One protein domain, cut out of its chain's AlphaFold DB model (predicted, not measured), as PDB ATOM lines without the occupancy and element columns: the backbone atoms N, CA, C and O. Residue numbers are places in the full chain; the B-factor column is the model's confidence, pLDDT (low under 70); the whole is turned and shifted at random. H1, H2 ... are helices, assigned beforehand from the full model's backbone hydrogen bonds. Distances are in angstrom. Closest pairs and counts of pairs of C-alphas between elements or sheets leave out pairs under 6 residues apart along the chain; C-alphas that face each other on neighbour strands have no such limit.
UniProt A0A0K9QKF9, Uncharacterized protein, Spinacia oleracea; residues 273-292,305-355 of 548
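What this domain is: This is residues 273 to 292 and 305 to 355 of the 548 residues of an uncharacterized protein of Spinacia oleracea (UniProt A0A0K9QKF9). Two long helices, H3 and H1, lie side by side and nearly parallel in line but run opposite ways; the short H4 is turned crosswise beyond the last residue of H3, and the short H2 is set off from the pair toward the other end of the model. Residues 316 to 321, of which 316 and 317 belong to H2, stick out at that end. The printed part has 71 residues with four named helices, in the order H1, H2, H3, H4, and no named strand; its class is all helix. It is loose, with a radius of gyration of the C-alphas of 15.0 A, and its outline is a rod that spans 48 by 23 by 17 A.

How they stand to each other: The longest helix is H3, residues 325 to 344. It touches H1, residues 273 to 289, with 9 pairs of C-alphas within 8 A. Their closest C-alphas are those of Ile 277 and Asp 341, 6.1 A apart. The two helices stand at a shallow tilt of 7 degrees and run opposite ways, with their centres 10.9 A apart. H4, residues 348 to 353, and H3 touch only at the corner by their tight link, and only just, with 3 pairs of C-alphas within 8 A. H3 touches H4 with residues 343 to 344 alone; the closest C-alphas of the two helices are those of Leu 344 and Leu 350, 5.9 A apart. The lines of H3 and H4 are about perpendicular, at 79 degrees. H2, residues 310 to 317, touches no helix: it is apart from H1, H3 and H4. H1 and H4 are apart too. Each O i to N i+4 pair is within hydrogen-bond range in H2, H3 and H4; in H1, 11 of 13 are.

Where its parts are: H3 has 20 residues and measures 28.2 A from C-alpha 325 at (292.467, 240.207, 269.747) to C-alpha 344 at (284.098, 232.051, 244.066). H1 has 17 residues and is 25.2 A long, beginning with C-alpha 273 at (275.942, 237.455, 242.801). H2, 8 residues, is 10.2 A long. H4, 6 residues, is 8.7 A long and ends with C-alpha 353 at (283.018, 225.508, 236.666).

The domain as a whole: The two C-alphas farthest apart are those of Gln 320 and Gly 355, 48.6 A. Residues 293 to 304 are not printed, and C-alphas 292 and 305 are 16.8 A apart across this cut, which lies in the link from H1 to H2. The link from H2 to H3 is short, with 7 residues between them. The mean pLDDT of the printed part is 74.6; 30 residues, 286 to 292 and 305 to 327, are under 70.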
ATOM      1  N   PHE A 273     274.818 237.924 241.992       90.38
ATOM      2  CA  PHE A 273     275.942 237.455 242.801       90.38
ATOM      3  C   PHE A 273     276.743 238.606 243.421       90.38
ATOM      4  O   PHE A 273     277.135 238.496 244.579       90.38
ATOM      5  N   ASN A 274     276.935 239.728 242.722       90.69
ATOM      6  CA  ASN A 274     277.570 240.915 243.305       90.69
ATOM      7  C   ASN A 274     276.768 241.470 244.497       90.69
ATOM      8  O   ASN A 274     277.351 241.735 245.549       90.69
ATOM      9  N   SER A 275     275.440 241.556 244.373       88.44
ATOM     10  CA  SER A 275     274.541 241.938 245.471       88.44
ATOM     11  C   SER A 275     274.607 240.942 246.640       88.44
ATOM     12  O   SER A 275     274.750 241.351 247.790       88.44
ATOM     13  N   LEU A 276     274.624 239.632 246.368       89.62
ATOM     14  CA  LEU A 276     274.753 238.582 247.389       89.62
ATOM     15  C   LEU A 276     276.111 238.603 248.121       89.62
ATOM     16  O   LEU A 276     276.192 238.235 249.295       89.62
ATOM     17  N   ILE A 277     277.191 239.004 247.445       89.25
ATOM     18  CA  ILE A 277     278.511 239.213 248.061       89.25
ATOM     19  C   ILE A 277     278.474 240.446 248.974       89.25
ATOM     20  O   ILE A 277     278.941 240.368 250.107       89.25
ATOM     21  N   GLN A 278     277.892 241.557 248.511       87.50
ATOM     22  CA  GLN A 278     277.752 242.788 249.299       87.50
ATOM     23  C   GLN A 278     276.864 242.579 250.533       87.50
ATOM     24  O   GLN A 278     277.294 242.870 251.642       87.50
ATOM     25  N   SER A 279     275.675 241.995 250.364       86.50
ATOM     26  CA  SER A 279     274.733 241.717 251.456       86.50
ATOM     27  C   SER A 279     275.351 240.823 252.536       86.50
ATOM     28  O   SER A 279     275.293 241.167 253.713       86.50
ATOM     29  N   ARG A 280     276.039 239.732 252.164       87.19
ATOM     30  CA  ARG A 280     276.739 238.882 253.148       87.19
ATOM     31  C   ARG A 280     277.961 239.554 253.770       87.19
ATOM     32  O   ARG A 280     278.330 239.193 254.881       87.19
ATOM     33  N   HIS A 281     278.597 240.510 253.096       85.44
ATOM     34  CA  HIS A 281     279.661 241.306 253.708       85.44
ATOM     35  C   HIS A 281     279.102 242.281 254.752       85.44
ATOM     36  O   HIS A 281     279.632 242.328 255.855       85.44
ATOM     37  N   VAL A 282     278.004 242.982 254.448       80.69
ATOM     38  CA  VAL A 282     277.321 243.887 255.391       80.69
ATOM     39  C   VAL A 282     276.738 243.121 256.583       80.69
ATOM     40  O   VAL A 282     276.955 243.535 257.716       80.69
ATOM     41  N   GLN A 283     276.095 241.966 256.365       83.00
ATOM     42  CA  GLN A 283     275.587 241.128 257.462       83.00
ATOM     43  C   GLN A 283     276.701 240.748 258.447       83.00
ATOM     44  O   GLN A 283     276.555 240.954 259.646       83.00
ATOM     45  N   ARG A 284     277.857 240.290 257.938       80.00
ATOM     46  CA  ARG A 284     279.018 239.957 258.780       80.00
ATOM     47  C   ARG A 284     279.592 241.160 259.536       80.00
ATOM     48  O   ARG A 284     280.210 240.940 260.566       80.00
ATOM     49  N   ARG A 285     279.416 242.401 259.053       70.50
ATOM     50  CA  ARG A 285     279.761 243.615 259.824       70.50
ATOM     51  C   ARG A 285     278.771 243.830 260.972       70.50
ATOM     52  O   ARG A 285     279.199 244.116 262.083       70.50
ATOM     53  N   GLY A 286     277.470 243.648 260.721       66.50
ATOM     54  CA  GLY A 286     276.423 243.747 261.746       66.50
ATOM     55  C   GLY A 286     276.609 242.740 262.887       66.50
ATOM     56  O   GLY A 286     276.595 243.126 264.053       66.50
ATOM     57  N   ASP A 287     276.911 241.482 262.552       62.25
ATOM     58  CA  ASP A 287     277.141 240.387 263.513       62.25
ATOM     59  C   ASP A 287     278.385 240.595 264.425       62.25
ATOM     60  O   ASP A 287     278.638 239.809 265.344       62.25
ATOM     61  N   VAL A 288     279.204 241.630 264.181       59.97
ATOM     62  CA  VAL A 288     280.356 242.006 265.029       59.97
ATOM     63  C   VAL A 288     279.974 243.032 266.104       59.97
ATOM     64  O   VAL A 288     280.633 243.081 267.140       59.97
ATOM     65  N   VAL A 289     278.917 243.826 265.891       55.62
ATOM     66  CA  VAL A 289     278.554 244.977 266.745       55.62
ATOM     67  C   VAL A 289     277.642 244.588 267.924       55.62
ATOM     68  O   VAL A 289     277.622 245.287 268.934       55.62
ATOM     69  N   ASP A 290     276.946 243.449 267.841       47.03
ATOM     70  CA  ASP A 290     275.974 242.978 268.850       47.03
ATOM     71  C   ASP A 290     276.619 242.487 270.175       47.03
ATOM     72  O   ASP A 290     275.948 242.335 271.194       47.03
ATOM     73  N   ASP A 291     277.946 242.304 270.218       47.81
ATOM     74  CA  ASP A 291     278.690 241.903 271.428       47.81
ATOM     75  C   ASP A 291     278.933 243.089 272.407       47.81
ATOM     76  O   ASP A 291     280.068 243.428 272.743       47.81
ATOM     77  N   ASN A 292     277.853 243.708 272.905       50.03
ATOM     78  CA  ASN A 292     277.761 244.431 274.194       50.03
ATOM     79  C   ASN A 292     278.847 245.497 274.540       50.03
ATOM     80  O   ASN A 292     279.102 245.734 275.722       50.03
ATOM     81  N   ILE A 305     284.294 251.922 259.806       52.97
ATOM     82  CA  ILE A 305     285.226 251.349 260.820       52.97
ATOM     83  C   ILE A 305     285.970 250.044 260.445       52.97
ATOM     84  O   ILE A 305     287.014 249.742 261.019       52.97
ATOM     85  N   TRP A 306     285.457 249.242 259.508       55.75
ATOM     86  CA  TRP A 306     286.049 247.958 259.104       55.75
ATOM     87  C   TRP A 306     286.789 247.984 257.754       55.75
ATOM     88  O   TRP A 306     287.175 246.922 257.244       55.75
ATOM     89  N   GLU A 307     286.981 249.159 257.148       60.59
ATOM     90  CA  GLU A 307     287.861 249.325 255.990       60.59
ATOM     91  C   GLU A 307     289.346 249.326 256.433       60.59
ATOM     92  O   GLU A 307     289.669 249.901 257.472       60.59
ATOM     93  N   PRO A 308     290.288 248.679 255.706       53.28
ATOM     94  CA  PRO A 308     291.647 248.450 256.219       53.28
ATOM     95  C   PRO A 308     292.478 249.694 256.567       53.28
ATOM     96  O   PRO A 308     293.458 249.551 257.291       53.28
ATOM     97  N   GLY A 309     292.131 250.876 256.045       57.62
ATOM     98  CA  GLY A 309     292.759 252.141 256.450       57.62
ATOM     99  C   GLY A 309     292.244 252.626 257.805       57.62
ATOM    100  O   GLY A 309     293.025 252.902 258.703       57.62
ATOM    101  N   GLU A 310     290.929 252.608 257.995       58.53
ATOM    102  CA  GLU A 310     290.280 253.138 259.198       58.53
ATOM    103  C   GLU A 310     290.521 252.266 260.433       58.53
ATOM    104  O   GLU A 310     290.609 252.770 261.548       58.53
ATOM    105  N   VAL A 311     290.724 250.956 260.241       59.34
ATOM    106  CA  VAL A 311     291.205 250.066 261.312       59.34
ATOM    107  C   VAL A 311     292.605 250.481 261.790       59.34
ATOM    108  O   VAL A 311     292.887 250.373 262.981       59.34
ATOM    109  N   GLN A 312     293.475 250.961 260.893       60.81
ATOM    110  CA  GLN A 312     294.807 251.455 261.256       60.81
ATOM    111  C   GLN A 312     294.708 252.810 261.968       60.81
ATOM    112  O   GLN A 312     295.299 252.964 263.034       60.81
ATOM    113  N   ASP A 313     293.900 253.738 261.450       64.50
ATOM    114  CA  ASP A 313     293.676 255.047 262.079       64.50
ATOM    115  C   ASP A 313     293.091 254.893 263.502       64.50
ATOM    116  O   ASP A 313     293.587 255.500 264.450       64.50
ATOM    117  N   LEU A 314     292.124 253.985 263.695       61.09
ATOM    118  CA  LEU A 314     291.540 253.662 265.005       61.09
ATOM    119  C   LEU A 314     292.539 252.971 265.960       61.09
ATOM    120  O   LEU A 314     292.490 253.181 267.177       61.09
ATOM    121  N   MET A 315     293.448 252.144 265.431       62.44
ATOM    122  CA  MET A 315     294.544 251.549 266.209       62.44
ATOM    123  C   MET A 315     295.567 252.597 266.665       62.44
ATOM    124  O   MET A 315     296.095 252.478 267.773       62.44
ATOM    125  N   ASP A 316     295.827 253.610 265.840       65.12
ATOM    126  CA  ASP A 316     296.748 254.701 266.155       65.12
ATOM    127  C   ASP A 316     296.106 255.751 267.092       65.12
ATOM    128  O   ASP A 316     296.812 256.351 267.906       65.12
ATOM    129  N   GLU A 317     294.777 255.924 267.060       66.25
ATOM    130  CA  GLU A 317     294.039 256.869 267.915       66.25
ATOM    131  C   GLU A 317     293.819 256.371 269.361       66.25
ATOM    132  O   GLU A 317     294.013 257.132 270.310       66.25
ATOM    133  N   MET A 318     293.452 255.098 269.577       56.66
ATOM    134  CA  MET A 318     293.083 254.608 270.926       56.66
ATOM    135  C   MET A 318     294.265 254.301 271.865       56.66
ATOM    136  O   MET A 318     294.073 254.100 273.070       56.66
ATOM    137  N   GLY A 319     295.496 254.264 271.353       54.69
ATOM    138  CA  GLY A 319     296.688 253.997 272.156       54.69
ATOM    139  C   GLY A 319     296.737 252.594 272.789       54.69
ATOM    140  O   GLY A 319     296.097 251.640 272.354       54.69
ATOM    141  N   GLN A 320     297.564 252.437 273.827       47.16
ATOM    142  CA  GLN A 320     298.041 251.122 274.299       47.16
ATOM    143  C   GLN A 320     297.010 250.247 275.050       47.16
ATOM    144  O   GLN A 320     297.330 249.105 275.388       47.16
ATOM    145  N   SER A 321     295.778 250.717 275.265       53.84
ATOM    146  CA  SER A 321     294.657 249.883 275.734       53.84
ATOM    147  C   SER A 321     293.918 249.294 274.531       53.84
ATOM    148  O   SER A 321     292.818 249.711 274.185       53.84
ATOM    149  N   GLY A 322     294.592 248.365 273.850       55.97
ATOM    150  CA  GLY A 322     294.243 247.953 272.493       55.97
ATOM    151  C   GLY A 322     292.918 247.201 272.327       55.97
ATOM    152  O   GLY A 322     292.429 246.516 273.228       55.97
ATOM    153  N   ILE A 323     292.409 247.275 271.093       59.22
ATOM    154  CA  ILE A 323     291.302 246.471 270.561       59.22
ATOM    155  C   ILE A 323     291.508 244.988 270.937       59.22
ATOM    156  O   ILE A 323     292.591 244.447 270.684       59.22
ATOM    157  N   PRO A 324     290.500 244.289 271.500       66.25
ATOM    158  CA  PRO A 324     290.636 242.878 271.845       66.25
ATOM    159  C   PRO A 324     291.052 242.027 270.637       66.25
ATOM    160  O   PRO A 324     290.479 242.143 269.554       66.25
ATOM    161  N   LEU A 325     291.997 241.099 270.824       67.25
ATOM    162  CA  LEU A 325     292.467 240.207 269.747       67.25
ATOM    163  C   LEU A 325     291.332 239.384 269.104       67.25
ATOM    164  O   LEU A 325     291.432 239.004 267.939       67.25
ATOM    165  N   SER A 326     290.238 239.139 269.832       67.69
ATOM    166  CA  SER A 326     289.008 238.529 269.308       67.69
ATOM    167  C   SER A 326     288.337 239.378 268.224       67.69
ATOM    168  O   SER A 326     287.870 238.826 267.230       67.69
ATOM    169  N   VAL A 327     288.328 240.703 268.374       67.12
ATOM    170  CA  VAL A 327     287.767 241.654 267.403       67.12
ATOM    171  C   VAL A 327     288.639 241.702 266.147       67.12
ATOM    172  O   VAL A 327     288.123 241.576 265.039       67.12
ATOM    173  N   ILE A 328     289.965 241.762 266.310       70.38
ATOM    174  CA  ILE A 328     290.924 241.693 265.191       70.38
ATOM    175  C   ILE A 328     290.784 240.355 264.441       70.38
ATOM    176  O   ILE A 328     290.774 240.328 263.210       70.38
ATOM    177  N   SER A 329     290.601 239.243 265.164       75.38
ATOM    178  CA  SER A 329     290.356 237.926 264.561       75.38
ATOM    179  C   SER A 329     289.031 237.867 263.791       75.38
ATOM    180  O   SER A 329     289.027 237.372 262.664       75.38
ATOM    181  N   LYS A 330     287.924 238.397 264.344       76.44
ATOM    182  CA  LYS A 330     286.633 238.493 263.631       76.44
ATOM    183  C   LYS A 330     286.755 239.356 262.365       76.44
ATOM    184  O   LYS A 330     286.254 238.969 261.311       76.44
ATOM    185  N   ALA A 331     287.461 240.487 262.432       73.00
ATOM    186  CA  ALA A 331     287.690 241.358 261.279       73.00
ATOM    187  C   ALA A 331     288.490 240.648 260.167       73.00
ATOM    188  O   ALA A 331     288.115 240.707 258.992       73.00
ATOM    189  N   ALA A 332     289.543 239.907 260.530       79.88
ATOM    190  CA  ALA A 332     290.322 239.103 259.588       79.88
ATOM    191  C   ALA A 332     289.492 237.967 258.953       79.88
ATOM    192  O   ALA A 332     289.558 237.761 257.740       79.88
ATOM    193  N   GLU A 333     288.666 237.266 259.739       82.56
ATOM    194  CA  GLU A 333     287.745 236.231 259.249       82.56
ATOM    195  C   GLU A 333     286.703 236.803 258.272       82.56
ATOM    196  O   GLU A 333     286.440 236.215 257.216       82.56
ATOM    197  N   MET A 334     286.152 237.982 258.574       80.44
ATOM    198  CA  MET A 334     285.215 238.686 257.699       80.44
ATOM    199  C   MET A 334     285.864 239.070 256.362       80.44
ATOM    200  O   MET A 334     285.261 238.844 255.306       80.44
ATOM    201  N   GLN A 335     287.077 239.632 256.388       82.25
ATOM    202  CA  GLN A 335     287.804 240.024 255.177       82.25
ATOM    203  C   GLN A 335     288.209 238.802 254.337       82.25
ATOM    204  O   GLN A 335     288.016 238.806 253.120       82.25
ATOM    205  N   LEU A 336     288.663 237.712 254.970       87.69
ATOM    206  CA  LEU A 336     288.921 236.441 254.285       87.69
ATOM    207  C   LEU A 336     287.646 235.889 253.630       87.69
ATOM    208  O   LEU A 336     287.665 235.518 252.457       87.69
ATOM    209  N   SER A 337     286.525 235.886 254.353       87.62
ATOM    210  CA  SER A 337     285.231 235.430 253.833       87.62
ATOM    211  C   SER A 337     284.761 236.266 252.640       87.62
ATOM    212  O   SER A 337     284.279 235.716 251.652       87.62
ATOM    213  N   TYR A 338     284.947 237.589 252.687       88.00
ATOM    214  CA  TYR A 338     284.649 238.487 251.569       88.00
ATOM    215  C   TYR A 338     285.579 238.262 250.366       88.00
ATOM    216  O   TYR A 338     285.105 238.251 249.229       88.00
ATOM    217  N   ALA A 339     286.872 238.005 250.585       89.88
ATOM    218  CA  ALA A 339     287.819 237.668 249.521       89.88
ATOM    219  C   ALA A 339     287.480 236.324 248.843       89.88
ATOM    220  O   ALA A 339     287.459 236.237 247.612       89.88
ATOM    221  N   VAL A 340     287.139 235.295 249.628       92.00
ATOM    222  CA  VAL A 340     286.667 233.992 249.125       92.00
ATOM    223  C   VAL A 340     285.367 234.153 248.336       92.00
ATOM    224  O   VAL A 340     285.253 233.623 247.231       92.00
ATOM    225  N   ASP A 341     284.417 234.943 248.837       92.50
ATOM    226  CA  ASP A 341     283.169 235.261 248.139       92.50
ATOM    227  C   ASP A 341     283.409 236.012 246.817       92.50
ATOM    228  O   ASP A 341     282.818 235.670 245.789       92.50
ATOM    229  N   ARG A 342     284.319 236.995 246.802       92.12
ATOM    230  CA  ARG A 342     284.749 237.705 245.587       92.12
ATOM    231  C   ARG A 342     285.415 236.777 244.573       92.12
ATOM    232  O   ARG A 342     285.167 236.934 243.380       92.12
ATOM    233  N   MET A 343     286.212 235.802 245.008       90.50
ATOM    234  CA  MET A 343     286.795 234.807 244.104       90.50
ATOM    235  C   MET A 343     285.744 233.829 243.569       90.50
ATOM    236  O   MET A 343     285.582 233.725 242.356       90.50
ATOM    237  N   LEU A 344     285.024 233.123 244.447       90.94
ATOM    238  CA  LEU A 344     284.098 232.051 244.066       90.94
ATOM    239  C   LEU A 344     282.850 232.578 243.355       90.94
ATOM    240  O   LEU A 344     282.479 232.053 242.306       90.94
ATOM    241  N   LEU A 345     282.202 233.602 243.918       90.19
ATOM    242  CA  LEU A 345     280.941 234.140 243.404       90.19
ATOM    243  C   LEU A 345     281.129 235.389 242.537       90.19
ATOM    244  O   LEU A 345     280.288 235.657 241.684       90.19
ATOM    245  N   GLY A 346     282.215 236.147 242.703       88.06
ATOM    246  CA  GLY A 346     282.504 237.284 241.823       88.06
ATOM    247  C   GLY A 346     283.043 236.847 240.456       88.06
ATOM    248  O   GLY A 346     282.746 237.482 239.445       88.06
ATOM    249  N   ASN A 347     283.783 235.734 240.382       91.19
ATOM    250  CA  ASN A 347     284.312 235.234 239.115       91.19
ATOM    251  C   ASN A 347     283.301 234.334 238.383       91.19
ATOM    252  O   ASN A 347     283.076 233.173 238.733       91.19
ATOM    253  N   ARG A 348     282.751 234.854 237.283       89.31
ATOM    254  CA  ARG A 348     281.791 234.152 236.422       89.31
ATOM    255  C   ARG A 348     282.301 232.812 235.867       89.31
ATOM    256  O   ARG A 348     281.506 231.881 235.738       89.31
ATOM    257  N   TRP A 349     283.592 232.671 235.548       91.88
ATOM    258  CA  TRP A 349     284.146 231.380 235.107       91.88
ATOM    259  C   TRP A 349     284.094 230.349 236.238       91.88
ATOM    260  O   TRP A 349     283.662 229.219 236.021       91.88
ATOM    261  N   LEU A 350     284.453 230.763 237.457       91.56
ATOM    262  CA  LEU A 350     284.502 229.876 238.615       91.56
ATOM    263  C   LEU A 350     283.100 229.422 239.042       91.56
ATOM    264  O   LEU A 350     282.903 228.234 239.293       91.56
ATOM    265  N   ARG A 351     282.090 230.306 238.992       91.56
ATOM    266  CA  ARG A 351     280.678 229.917 239.181       91.56
ATOM    267  C   ARG A 351     280.170 228.923 238.132       91.56
ATOM    268  O   ARG A 351     279.381 228.044 238.470       91.56
ATOM    269  N   LYS A 352     280.597 229.038 236.864       89.81
ATOM    270  CA  LYS A 352     280.252 228.058 235.814       89.81
ATOM    271  C   LYS A 352     280.946 226.711 236.057       89.81
ATOM    272  O   LYS A 352     280.296 225.678 235.961       89.81
ATOM    273  N   ALA A 353     282.231 226.720 236.416       91.50
ATOM    274  CA  ALA A 353     283.018 225.508 236.666       91.50
ATOM    275  C   ALA A 353     282.558 224.723 237.912       91.50
ATOM    276  O   ALA A 353     282.595 223.498 237.916       91.50
ATOM    277  N   THR A 354     282.094 225.423 238.951       89.38
ATOM    278  CA  THR A 354     281.570 224.830 240.198       89.38
ATOM    279  C   THR A 354     280.091 224.434 240.127       89.38
ATOM    280  O   THR A 354     279.570 223.872 241.084       89.38
ATOM    281  N   GLY A 355     279.390 224.733 239.026       85.56
ATOM    282  CA  GLY A 355     277.948 224.490 238.895       85.56
ATOM    283  C   GLY A 355     277.056 225.436 239.714       85.56
ATOM    284  O   GLY A 355     275.845 225.244 239.743       85.56
TER     285      GLY A 355